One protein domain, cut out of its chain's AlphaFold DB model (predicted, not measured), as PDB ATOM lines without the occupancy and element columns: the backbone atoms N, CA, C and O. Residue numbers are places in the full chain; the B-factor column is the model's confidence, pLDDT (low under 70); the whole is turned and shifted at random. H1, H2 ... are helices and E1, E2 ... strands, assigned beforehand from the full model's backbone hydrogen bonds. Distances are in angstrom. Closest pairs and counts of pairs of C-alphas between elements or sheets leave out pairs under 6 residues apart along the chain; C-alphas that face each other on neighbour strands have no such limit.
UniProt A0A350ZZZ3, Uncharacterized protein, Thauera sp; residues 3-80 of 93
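What this domain is: This is residues 3 to 80 of the 93 residues of an uncharacterized protein of Thauera sp (UniProt A0A350ZZZ3). The model is a long, open rod: a small hairpin, E1 and E2, at one end, joined by residues 14 to 20 to a second small hairpin, E3 and E4, which sits at the beginning of the long helix H1. H1 carries the rod on to its other end, where H2 turns back at a steep angle. The printed part has 78 residues, with named elements in the order E1, E2, E3, E4, H1, H2; each hairpin is an antiparallel sheet of two strands, and the class is mixed, helices and strands. The whole is extended, with a radius of gyration of the C-alphas of 22.8 A and spans of 72 by 29 by 19 A.

Where its parts are: Find C-alpha 3 at (101.086, 137.614, 107.838); there E1 begins, residues 3 to 6, 9.9 A long. E2 is residues 9 to 13, 13.3 A long. Further along, E3 is residues 21 to 23 and E4 is residues 26 to 28, each 6.8 A long. At C-alpha 31, (72.820, 155.467, 110.249), H1 begins; its residues 31 to 54 run 33.8 A. H2, residues 61 to 76, runs 22.6 A and ends at C-alpha 76, (59.441, 172.059, 113.336).

How they stand to each other: Look first at the hairpin of E1 and E2, antiparallel at 149 degrees, where N 4 and O 11 are 2.8 A apart, within hydrogen-bond range. E2 and E3 are apart, and E1 is apart from H1. In the hairpin of E3 and E4, antiparallel at 148 degrees, N 28 and O 21 are within hydrogen-bond range at 2.7 A. Between E3 and H1 the closest C-alphas are those of Phe 21 and Glu 31, 5.9 A; between E4 and H1 they are those of Phe 28 and Ala 34, 5.8 A. At the other end of H1, residues 46 to 50 alone touch H2, which meets them with residues 64 to 68 alone. H1 and H2 only just touch, with 3 pairs of C-alphas within 8 A, the closest being Ala 50 and Ile 67 at 7.1 A. They run opposite ways at a steep tilt of 64 degrees. In H1 every O i to N i+4 pair is within hydrogen-bond range; in H2 11 of 12 are.

The domain as a whole: The two C-alphas farthest apart, those of Glu 7 and Gly 55, are 72.0 A apart. Residues 5 to 10 stand free, and so do residues 72 to 78, of which 72 to 76 belong to H2. The printed part has no cut and no long link. The mean pLDDT of the printed part is 73.2; look for values under 70 at residues 42 to 68 and 70 to 80.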
ATOM      1  N   ASP A   3     101.173 139.047 108.055       90.88
ATOM      2  CA  ASP A   3     101.086 137.614 107.838       90.88
ATOM      3  C   ASP A   3     101.796 136.882 108.980       90.88
ATOM      4  O   ASP A   3     102.960 137.157 109.274       90.88
ATOM      5  N   ILE A   4     101.093 135.954 109.622       93.38
ATOM      6  CA  ILE A   4     101.608 135.116 110.705       93.38
ATOM      7  C   ILE A   4     101.646 133.682 110.189       93.38
ATOM      8  O   ILE A   4     100.616 133.100 109.845       93.38
ATOM      9  N   PHE A   5     102.844 133.113 110.113       88.56
ATOM     10  CA  PHE A   5     103.049 131.754 109.625       88.56
ATOM     11  C   PHE A   5     103.161 130.785 110.797       88.56
ATOM     12  O   PHE A   5     103.906 131.021 111.745       88.56
ATOM     13  N   THR A   6     102.410 129.692 110.714       90.38
ATOM     14  CA  THR A   6     102.397 128.600 111.692       90.38
ATOM     15  C   THR A   6     102.749 127.288 110.995       90.38
ATOM     16  O   THR A   6     102.673 127.196 109.769       90.38
ATOM     17  N   GLU A   7     103.076 126.252 111.767       90.56
ATOM     18  CA  GLU A   7     103.295 124.893 111.245       90.56
ATOM     19  C   GLU A   7     102.057 124.303 110.533       90.56
ATOM     20  O   GLU A   7     102.187 123.393 109.719       90.56
ATOM     21  N   PHE A   8     100.867 124.868 110.775       90.69
ATOM     22  CA  PHE A   8      99.591 124.435 110.194       90.69
ATOM     23  C   PHE A   8      99.093 125.321 109.042       90.69
ATOM     24  O   PHE A   8      98.064 125.018 108.439       90.69
ATOM     25  N   GLY A   9      99.786 126.418 108.726       91.25
ATOM     26  CA  GLY A   9      99.401 127.323 107.644       91.25
ATOM     27  C   GLY A   9      99.549 128.808 107.971       91.25
ATOM     28  O   GLY A   9     100.190 129.205 108.946       91.25
ATOM     29  N   LYS A  10      98.962 129.641 107.106       92.81
ATOM     30  CA  LYS A  10      99.088 131.102 107.117       92.81
ATOM     31  C   LYS A  10      97.854 131.761 107.737       92.81
ATOM     32  O   LYS A  10      96.739 131.548 107.269       92.81
ATOM     33  N   ILE A  11      98.071 132.625 108.723       92.62
ATOM     34  CA  ILE A  11      97.067 133.523 109.297       92.62
ATOM     35  C   ILE A  11      97.320 134.933 108.757       92.62
ATOM     36  O   ILE A  11      98.461 135.387 108.699       92.62
ATOM     37  N   VAL A  12      96.254 135.634 108.375       91.81
ATOM     38  CA  VAL A  12      96.315 137.025 107.911       91.81
ATOM     39  C   VAL A  12      95.657 137.919 108.955       91.81
ATOM     40  O   VAL A  12      94.450 137.837 109.172       91.81
ATOM     41  N   GLN A  13      96.444 138.779 109.595       89.88
ATOM     42  CA  GLN A  13      95.943 139.801 110.508       89.88
ATOM     43  C   GLN A  13      95.734 141.120 109.757       89.88
ATOM     44  O   GLN A  13      96.664 141.699 109.185       89.88
ATOM     45  N   GLU A  14      94.509 141.637 109.798       89.88
ATOM     46  CA  GLU A  14      94.142 142.904 109.173       89.88
ATOM     47  C   GLU A  14      93.405 143.792 110.178       89.88
ATOM     48  O   GLU A  14      92.352 143.427 110.694       89.88
ATOM     49  N   THR A  15      93.962 144.969 110.460       87.50
ATOM     50  CA  THR A  15      93.293 145.990 111.271       87.50
ATOM     51  C   THR A  15      92.452 146.859 110.347       87.50
ATOM     52  O   THR A  15      92.998 147.506 109.453       87.50
ATOM     53  N   LYS A  16      91.135 146.880 110.562       86.19
ATOM     54  CA  LYS A  16      90.192 147.723 109.816       86.19
ATOM     55  C   LYS A  16      89.538 148.730 110.745       86.19
ATOM     56  O   LYS A  16      89.103 148.376 111.837       86.19
ATOM     57  N   THR A  17      89.422 149.965 110.275       86.62
ATOM     58  CA  THR A  17      88.565 150.972 110.901       86.62
ATOM     59  C   THR A  17      87.134 150.716 110.445       86.62
ATOM     60  O   THR A  17      86.861 150.737 109.246       86.62
ATOM     61  N   VAL A  18      86.231 150.450 111.386       83.38
ATOM     62  CA  VAL A  18      84.805 150.249 111.106       83.38
ATOM     63  C   VAL A  18      84.031 151.426 111.680       83.38
ATOM     64  O   VAL A  18      84.247 151.812 112.827       83.38
ATOM     65  N   THR A  19      83.130 151.995 110.883       84.38
ATOM     66  CA  THR A  19      82.175 152.993 111.368       84.38
ATOM     67  C   THR A  19      80.988 152.269 111.980       84.38
ATOM     68  O   THR A  19      80.278 151.545 111.285       84.38
ATOM     69  N   VAL A  20      80.772 152.480 113.274       88.00
ATOM     70  CA  VAL A  20      79.613 151.974 114.012       88.00
ATOM     71  C   VAL A  20      78.762 153.169 114.427       88.00
ATOM     72  O   VAL A  20      79.292 154.200 114.841       88.00
ATOM     73  N   PHE A  21      77.444 153.053 114.295       88.88
ATOM     74  CA  PHE A  21      76.506 154.095 114.706       88.88
ATOM     75  C   PHE A  21      75.935 153.725 116.069       88.88
ATOM     76  O   PHE A  21      75.363 152.654 116.207       88.88
ATOM     77  N   ALA A  22      76.065 154.591 117.071       87.06
ATOM     78  CA  ALA A  22      75.534 154.332 118.407       87.06
ATOM     79  C   ALA A  22      74.375 155.280 118.734       87.06
ATOM     80  O   ALA A  22      74.460 156.485 118.493       87.06
ATOM     81  N   ALA A  23      73.293 154.739 119.289       85.31
ATOM     82  CA  ALA A  23      72.156 155.500 119.793       85.31
ATOM     83  C   ALA A  23      71.527 154.768 120.986       85.31
ATOM     84  O   ALA A  23      71.295 153.564 120.910       85.31
ATOM     85  N   ASP A  24      71.262 155.494 122.076       82.00
ATOM     86  CA  ASP A  24      70.624 154.968 123.298       82.00
ATOM     87  C   ASP A  24      71.303 153.704 123.871       82.00
ATOM     88  O   ASP A  24      70.672 152.698 124.189       82.00
ATOM     89  N   GLY A  25      72.640 153.714 123.914       85.19
ATOM     90  CA  GLY A  25      73.433 152.579 124.403       85.19
ATOM     91  C   GLY A  25      73.421 151.343 123.495       85.19
ATOM     92  O   GLY A  25      73.920 150.295 123.902       85.19
ATOM     93  N   LYS A  26      72.871 151.440 122.277       87.12
ATOM     94  CA  LYS A  26      72.880 150.376 121.264       87.12
ATOM     95  C   LYS A  26      73.703 150.763 120.047       87.12
ATOM     96  O   LYS A  26      73.693 151.916 119.622       87.12
ATOM     97  N   GLU A  27      74.367 149.771 119.468       92.94
ATOM     98  CA  GLU A  27      75.168 149.904 118.254       92.94
ATOM     99  C   GLU A  27      74.404 149.404 117.020       92.94
ATOM    100  O   GLU A  27      73.633 148.445 117.080       92.94
ATOM    101  N   PHE A  28      74.633 150.069 115.891       90.75
ATOM    102  CA  PHE A  28      73.976 149.848 114.609       90.75
ATOM    103  C   PHE A  28      75.012 149.835 113.487       90.75
ATOM    104  O   PHE A  28      75.992 150.586 113.499       90.75
ATOM    105  N   LEU A  29      74.749 149.010 112.474       88.12
ATOM    106  CA  LEU A  29      75.607 148.869 111.295       88.12
ATOM    107  C   LEU A  29      75.373 149.985 110.269       88.12
ATOM    108  O   LEU A  29      76.154 150.145 109.334       88.12
ATOM    109  N   SER A  30      74.303 150.771 110.436       90.75
ATOM    110  CA  SER A  30      73.988 151.900 109.566       90.75
ATOM    111  C   SER A  30      73.308 153.053 110.304       90.75
ATOM    112  O   SER A  30      72.557 152.870 111.267       90.75
ATOM    113  N   GLU A  31      73.503 154.261 109.779       90.06
ATOM    114  CA  GLU A  31      72.820 155.467 110.249       90.06
ATOM    115  C   GLU A  31      71.292 155.343 110.141       90.06
ATOM    116  O   GLU A  31      70.551 155.791 111.016       90.06
ATOM    117  N   ALA A  32      70.804 154.714 109.067       84.81
ATOM    118  CA  ALA A  32      69.379 154.539 108.817       84.81
ATOM    119  C   ALA A  32      68.708 153.688 109.908       84.81
ATOM    120  O   ALA A  32      67.601 154.008 110.351       84.81
ATOM    121  N   GLU A  33      69.382 152.637 110.376       82.69
ATOM    122  CA  GLU A  33      68.904 151.794 111.472       82.69
ATOM    123  C   GLU A  33      68.916 152.532 112.809       82.69
ATOM    124  O   GLU A  33      67.908 152.495 113.520       82.69
ATOM    125  N   ALA A  34      69.986 153.276 113.105       86.56
ATOM    126  CA  ALA A  34      70.063 154.112 114.301       86.56
ATOM    127  C   ALA A  34      68.941 155.170 114.321       86.56
ATOM    128  O   ALA A  34      68.218 155.315 115.309       86.56
ATOM    129  N   ARG A  35      68.691 155.852 113.193       81.19
ATOM    130  CA  ARG A  35      67.573 156.804 113.051       81.19
ATOM    131  C   ARG A  35      66.213 156.127 113.200       81.19
ATOM    132  O   ARG A  35      65.310 156.689 113.817       81.19
ATOM    133  N   LYS A  36      66.034 154.925 112.642       80.81
ATOM    134  CA  LYS A  36      64.797 154.141 112.797       80.81
ATOM    135  C   LYS A  36      64.569 153.756 114.260       80.81
ATOM    136  O   LYS A  36      63.423 153.777 114.707       80.81
ATOM    137  N   HIS A  37      65.632 153.428 114.993       81.12
ATOM    138  CA  HIS A  37      65.572 153.139 116.422       81.12
ATOM    139  C   HIS A  37      65.103 154.358 117.222       81.12
ATOM    140  O   HIS A  37      64.081 154.277 117.901       81.12
ATOM    141  N   LEU A  38      65.760 155.506 117.032       78.81
ATOM    142  CA  LEU A  38      65.399 156.759 117.701       78.81
ATOM    143  C   LEU A  38      63.967 157.203 117.383       78.81
ATOM    144  O   LEU A  38      63.234 157.613 118.277       78.81
ATOM    145  N   ARG A  39      63.512 157.061 116.129       73.38
ATOM    146  CA  ARG A  39      62.114 157.355 115.763       73.38
ATOM    147  C   ARG A  39      61.122 156.453 116.491       73.38
ATOM    148  O   ARG A  39      60.084 156.932 116.928       73.38
ATOM    149  N   LYS A  40      61.415 155.155 116.619       71.69
ATOM    150  CA  LYS A  40      60.547 154.219 117.351       71.69
ATOM    151  C   LYS A  40      60.476 154.551 118.838       71.69
ATOM    152  O   LYS A  40      59.401 154.443 119.415       71.69
ATOM    153  N   GLN A  41      61.597 154.944 119.431       72.00
ATOM    154  CA  GLN A  41      61.659 155.374 120.824       72.00
ATOM    155  C   GLN A  41      60.866 156.667 121.037       72.00
ATOM    156  O   GLN A  41      59.931 156.674 121.826       72.00
ATOM    157  N   ALA A  42      61.116 157.694 120.221       65.31
ATOM    158  CA  ALA A  42      60.373 158.951 120.274       65.31
ATOM    159  C   ALA A  42      58.860 158.751 120.080       65.31
ATOM    160  O   ALA A  42      58.059 159.378 120.762       65.31
ATOM    161  N   LEU A  43      58.438 157.857 119.176       59.44
ATOM    162  CA  LEU A  43      57.020 157.528 118.981       59.44
ATOM    163  C   LEU A  43      56.414 156.761 120.161       59.44
ATOM    164  O   LEU A  43      55.228 156.931 120.433       59.44
ATOM    165  N   ARG A  44      57.195 155.925 120.856       61.53
ATOM    166  CA  ARG A  44      56.753 155.279 122.098       61.53
ATOM    167  C   ARG A  44      56.461 156.342 123.155       61.53
ATOM    168  O   ARG A  44      55.358 156.344 123.697       61.53
ATOM    169  N   ASP A  45      57.371 157.296 123.312       64.44
ATOM    170  CA  ASP A  45      57.214 158.419 124.237       64.44
ATOM    171  C   ASP A  45      56.071 159.345 123.800       64.44
ATOM    172  O   ASP A  45      55.310 159.830 124.627       64.44
ATOM    173  N   THR A  46      55.865 159.533 122.492       61.41
ATOM    174  CA  THR A  46      54.772 160.362 121.956       61.41
ATOM    175  C   THR A  46      53.411 159.683 122.122       61.41
ATOM    176  O   THR A  46      52.408 160.357 122.329       61.41
ATOM    177  N   ARG A  47      53.341 158.348 122.058       59.66
ATOM    178  CA  ARG A  47      52.108 157.594 122.326       59.66
ATOM    179  C   ARG A  47      51.768 157.598 123.814       59.66
ATOM    180  O   ARG A  47      50.598 157.721 124.161       59.66
ATOM    181  N   GLU A  48      52.769 157.492 124.682       56.84
ATOM    182  CA  GLU A  48      52.595 157.683 126.127       56.84
ATOM    183  C   GLU A  48      52.207 159.129 126.457       56.84
ATOM    184  O   GLU A  48      51.282 159.345 127.232       56.84
ATOM    185  N   PHE A  49      52.796 160.111 125.776       54.47
ATOM    186  CA  PHE A  49      52.409 161.519 125.858       54.47
ATOM    187  C   PHE A  49      50.977 161.760 125.367       54.47
ATOM    188  O   PHE A  49      50.215 162.482 126.003       54.47
ATOM    189  N   ALA A  50      50.561 161.117 124.274       56.72
ATOM    190  CA  ALA A  50      49.192 161.194 123.781       56.72
ATOM    191  C   ALA A  50      48.202 160.574 124.781       56.72
ATOM    192  O   ALA A  50      47.147 161.153 125.025       56.72
ATOM    193  N   ARG A  51      48.546 159.442 125.417       53.84
ATOM    194  CA  ARG A  51      47.731 158.862 126.503       53.84
ATOM    195  C   ARG A  51      47.668 159.786 127.714       53.84
ATOM    196  O   ARG A  51      46.595 159.958 128.276       53.84
ATOM    197  N   TYR A  52      48.790 160.408 128.071       50.59
ATOM    198  CA  TYR A  52      48.874 161.379 129.159       50.59
ATOM    199  C   TYR A  52      48.000 162.618 128.904       50.59
ATOM    200  O   TYR A  52      47.287 163.049 129.802       50.59
ATOM    201  N   ILE A  53      47.998 163.162 127.680       52.56
ATOM    202  CA  ILE A  53      47.177 164.330 127.318       52.56
ATOM    203  C   ILE A  53      45.687 163.992 127.231       52.56
ATOM    204  O   ILE A  53      44.858 164.787 127.668       52.56
ATOM    205  N   VAL A  54      45.330 162.850 126.640       53.44
ATOM    206  CA  VAL A  54      43.920 162.501 126.396       53.44
ATOM    207  C   VAL A  54      43.277 161.855 127.630       53.44
ATOM    208  O   VAL A  54      42.054 161.853 127.746       53.44
ATOM    209  N   GLY A  55      44.072 161.330 128.570       48.06
ATOM    210  CA  GLY A  55      43.569 160.672 129.779       48.06
ATOM    211  C   GLY A  55      42.699 159.445 129.479       48.06
ATOM    212  O   GLY A  55      41.826 159.108 130.272       48.06
ATOM    213  N   ALA A  56      42.896 158.817 128.316       51.47
ATOM    214  CA  ALA A  56      42.079 157.718 127.819       51.47
ATOM    215  C   ALA A  56      42.926 156.459 127.597       51.47
ATOM    216  O   ALA A  56      44.028 156.531 127.043       51.47
ATOM    217  N   ASP A  57      42.381 155.302 127.986       51.81
ATOM    218  CA  ASP A  57      43.022 153.991 127.805       51.81
ATOM    219  C   ASP A  57      43.207 153.631 126.318       51.81
ATOM    220  O   ASP A  57      44.210 153.021 125.932       51.81
ATOM    221  N   GLU A  58      42.293 154.096 125.460       53.47
ATOM    222  CA  GLU A  58      42.374 153.971 124.006       53.47
ATOM    223  C   GLU A  58      42.226 155.325 123.310       53.47
ATOM    224  O   GLU A  58      41.327 156.113 123.597       53.47
ATOM    225  N   ILE A  59      43.116 155.578 122.348       57.47
ATOM    226  CA  ILE A  59      43.082 156.768 121.496       57.47
ATOM    227  C   ILE A  59      42.645 156.318 120.102       57.47
ATOM    228  O   ILE A  59      43.376 155.541 119.476       57.47
ATOM    229  N   PRO A  60      41.502 156.804 119.589       63.75
ATOM    230  CA  PRO A  60      41.066 156.518 118.230       63.75
ATOM    231  C   PRO A  60      42.140 156.909 117.208       63.75
ATOM    232  O   PRO A  60      42.745 157.978 117.294       63.75
ATOM    233  N   GLU A  61      42.362 156.066 116.204       62.22
ATOM    234  CA  GLU A  61      43.458 156.228 115.238       62.22
ATOM    235  C   GLU A  61      43.376 157.550 114.447       62.22
ATOM    236  O   GLU A  61      44.396 158.175 114.147       62.22
ATOM    237  N   ALA A  62      42.156 158.048 114.218       63.19
ATOM    238  CA  ALA A  62      41.901 159.361 113.626       63.19
ATOM    239  C   ALA A  62      42.425 160.530 114.488       63.19
ATOM    240  O   ALA A  62      42.960 161.502 113.954       63.19
ATOM    241  N   LEU A  63      42.321 160.423 115.817       58.75
ATOM    242  CA  LEU A  63      42.854 161.403 116.770       58.75
ATOM    243  C   LEU A  63      44.377 161.287 116.898       58.75
ATOM    244  O   LEU A  63      45.066 162.299 116.997       58.75
ATOM    245  N   MET A  64      44.920 160.071 116.812       67.19
ATOM    246  CA  MET A  64      46.365 159.833 116.847       67.19
ATOM    247  C   MET A  64      47.094 160.556 115.706       67.19
ATOM    248  O   MET A  64      48.125 161.182 115.937       67.19
ATOM    249  N   GLN A  65      46.542 160.528 114.490       68.38
ATOM    250  CA  GLN A  65      47.120 161.241 113.345       68.38
ATOM    251  C   GLN A  65      47.108 162.761 113.533       68.38
ATOM    252  O   GLN A  65      48.084 163.435 113.206       68.38
ATOM    253  N   GLN A  66      46.041 163.312 114.113       63.69
ATOM    254  CA  GLN A  66      45.979 164.744 114.419       63.69
ATOM    255  C   GLN A  66      47.015 165.136 115.478       63.69
ATOM    256  O   GLN A  66      47.729 166.121 115.293       63.69
ATOM    257  N   ILE A  67      47.167 164.333 116.535       69.19
ATOM    258  CA  ILE A  67      48.173 164.554 117.583       69.19
ATOM    259  C   ILE A  67      49.592 164.474 117.004       69.19
ATOM    260  O   ILE A  67      50.421 165.331 117.304       69.19
ATOM    261  N   LEU A  68      49.873 163.497 116.137       69.00
ATOM    262  CA  LEU A  68      51.176 163.365 115.478       69.00
ATOM    263  C   LEU A  68      51.486 164.557 114.568       69.00
ATOM    264  O   LEU A  68      52.604 165.067 114.606       69.00
ATOM    265  N   ASN A  69      50.510 165.038 113.797       72.75
ATOM    266  CA  ASN A  69      50.689 166.213 112.942       72.75
ATOM    267  C   ASN A  69      50.976 167.474 113.767       72.75
ATOM    268  O   ASN A  69      51.869 168.248 113.423       72.75
ATOM    269  N   VAL A  70      50.267 167.657 114.883       65.00
ATOM    270  CA  VAL A  70      50.506 168.771 115.809       65.00
ATOM    271  C   VAL A  70      51.889 168.653 116.456       65.00
ATOM    272  O   VAL A  70      52.632 169.631 116.468       65.00
ATOM    273  N   ALA A  71      52.282 167.463 116.917       65.25
ATOM    274  CA  ALA A  71      53.599 167.217 117.505       65.25
ATOM    275  C   ALA A  71      54.745 167.481 116.510       65.25
ATOM    276  O   ALA A  71      55.752 168.090 116.872       65.25
ATOM    277  N   GLN A  72      54.583 167.090 115.244       65.75
ATOM    278  CA  GLN A  72      55.555 167.370 114.184       65.75
ATOM    279  C   GLN A  72      55.642 168.864 113.851       65.75
ATOM    280  O   GLN A  72      56.744 169.393 113.715       65.75
ATOM    281  N   ALA A  73      54.505 169.561 113.757       64.31
ATOM    282  CA  ALA A  73      54.475 171.006 113.520       64.31
ATOM    283  C   ALA A  73      55.160 171.782 114.657       64.31
ATOM    284  O   ALA A  73      55.933 172.707 114.421       64.31
ATOM    285  N   ILE A  74      54.935 171.349 115.892       58.84
ATOM    286  CA  ILE A  74      55.587 171.858 117.096       58.84
ATOM    287  C   ILE A  74      57.105 171.615 117.077       58.84
ATOM    288  O   ILE A  74      57.886 172.515 117.393       58.84
ATOM    289  N   GLN A  75      57.537 170.411 116.690       57.22
ATOM    290  CA  GLN A  75      58.955 170.068 116.597       57.22
ATOM    291  C   GLN A  75      59.653 170.902 115.511       57.22
ATOM    292  O   GLN A  75      60.781 171.351 115.709       57.22
ATOM    293  N   ALA A  76      58.964 171.174 114.397       60.81
ATOM    294  CA  ALA A  76      59.441 172.059 113.336       60.81
ATOM    295  C   ALA A  76      59.564 173.527 113.783       60.81
ATOM    296  O   ALA A  76      60.419 174.249 113.278       60.81
ATOM    297  N   GLN A  77      58.763 173.962 114.760       60.12
ATOM    298  CA  GLN A  77      58.878 175.284 115.387       60.12
ATOM    299  C   GLN A  77      60.011 175.363 116.429       60.12
ATOM    300  O   GLN A  77      60.239 176.426 117.001       60.12
ATOM    301  N   GLY A  78      60.737 174.265 116.683       55.16
ATOM    302  CA  GLY A  78      61.876 174.238 117.608       55.16
ATOM    303  C   GLY A  78      61.485 174.334 119.085       55.16
ATOM    304  O   GLY A  78      62.343 174.563 119.939       55.16
ATOM    305  N   VAL A  79      60.202 174.155 119.410       58.00
ATOM    306  CA  VAL A  79      59.715 174.223 120.788       58.00
ATOM    307  C   VAL A  79      60.033 172.906 121.489       58.00
ATOM    308  O   VAL A  79      59.363 171.890 121.303       58.00
ATOM    309  N   ASN A  80      61.090 172.912 122.303       61.47
ATOM    310  CA  ASN A  80      61.435 171.789 123.164       61.47
ATOM    311  C   ASN A  80      60.500 171.768 124.385       61.47
ATOM    312  O   ASN A  80      60.763 172.409 125.403       61.47
TER     313      ASN A  80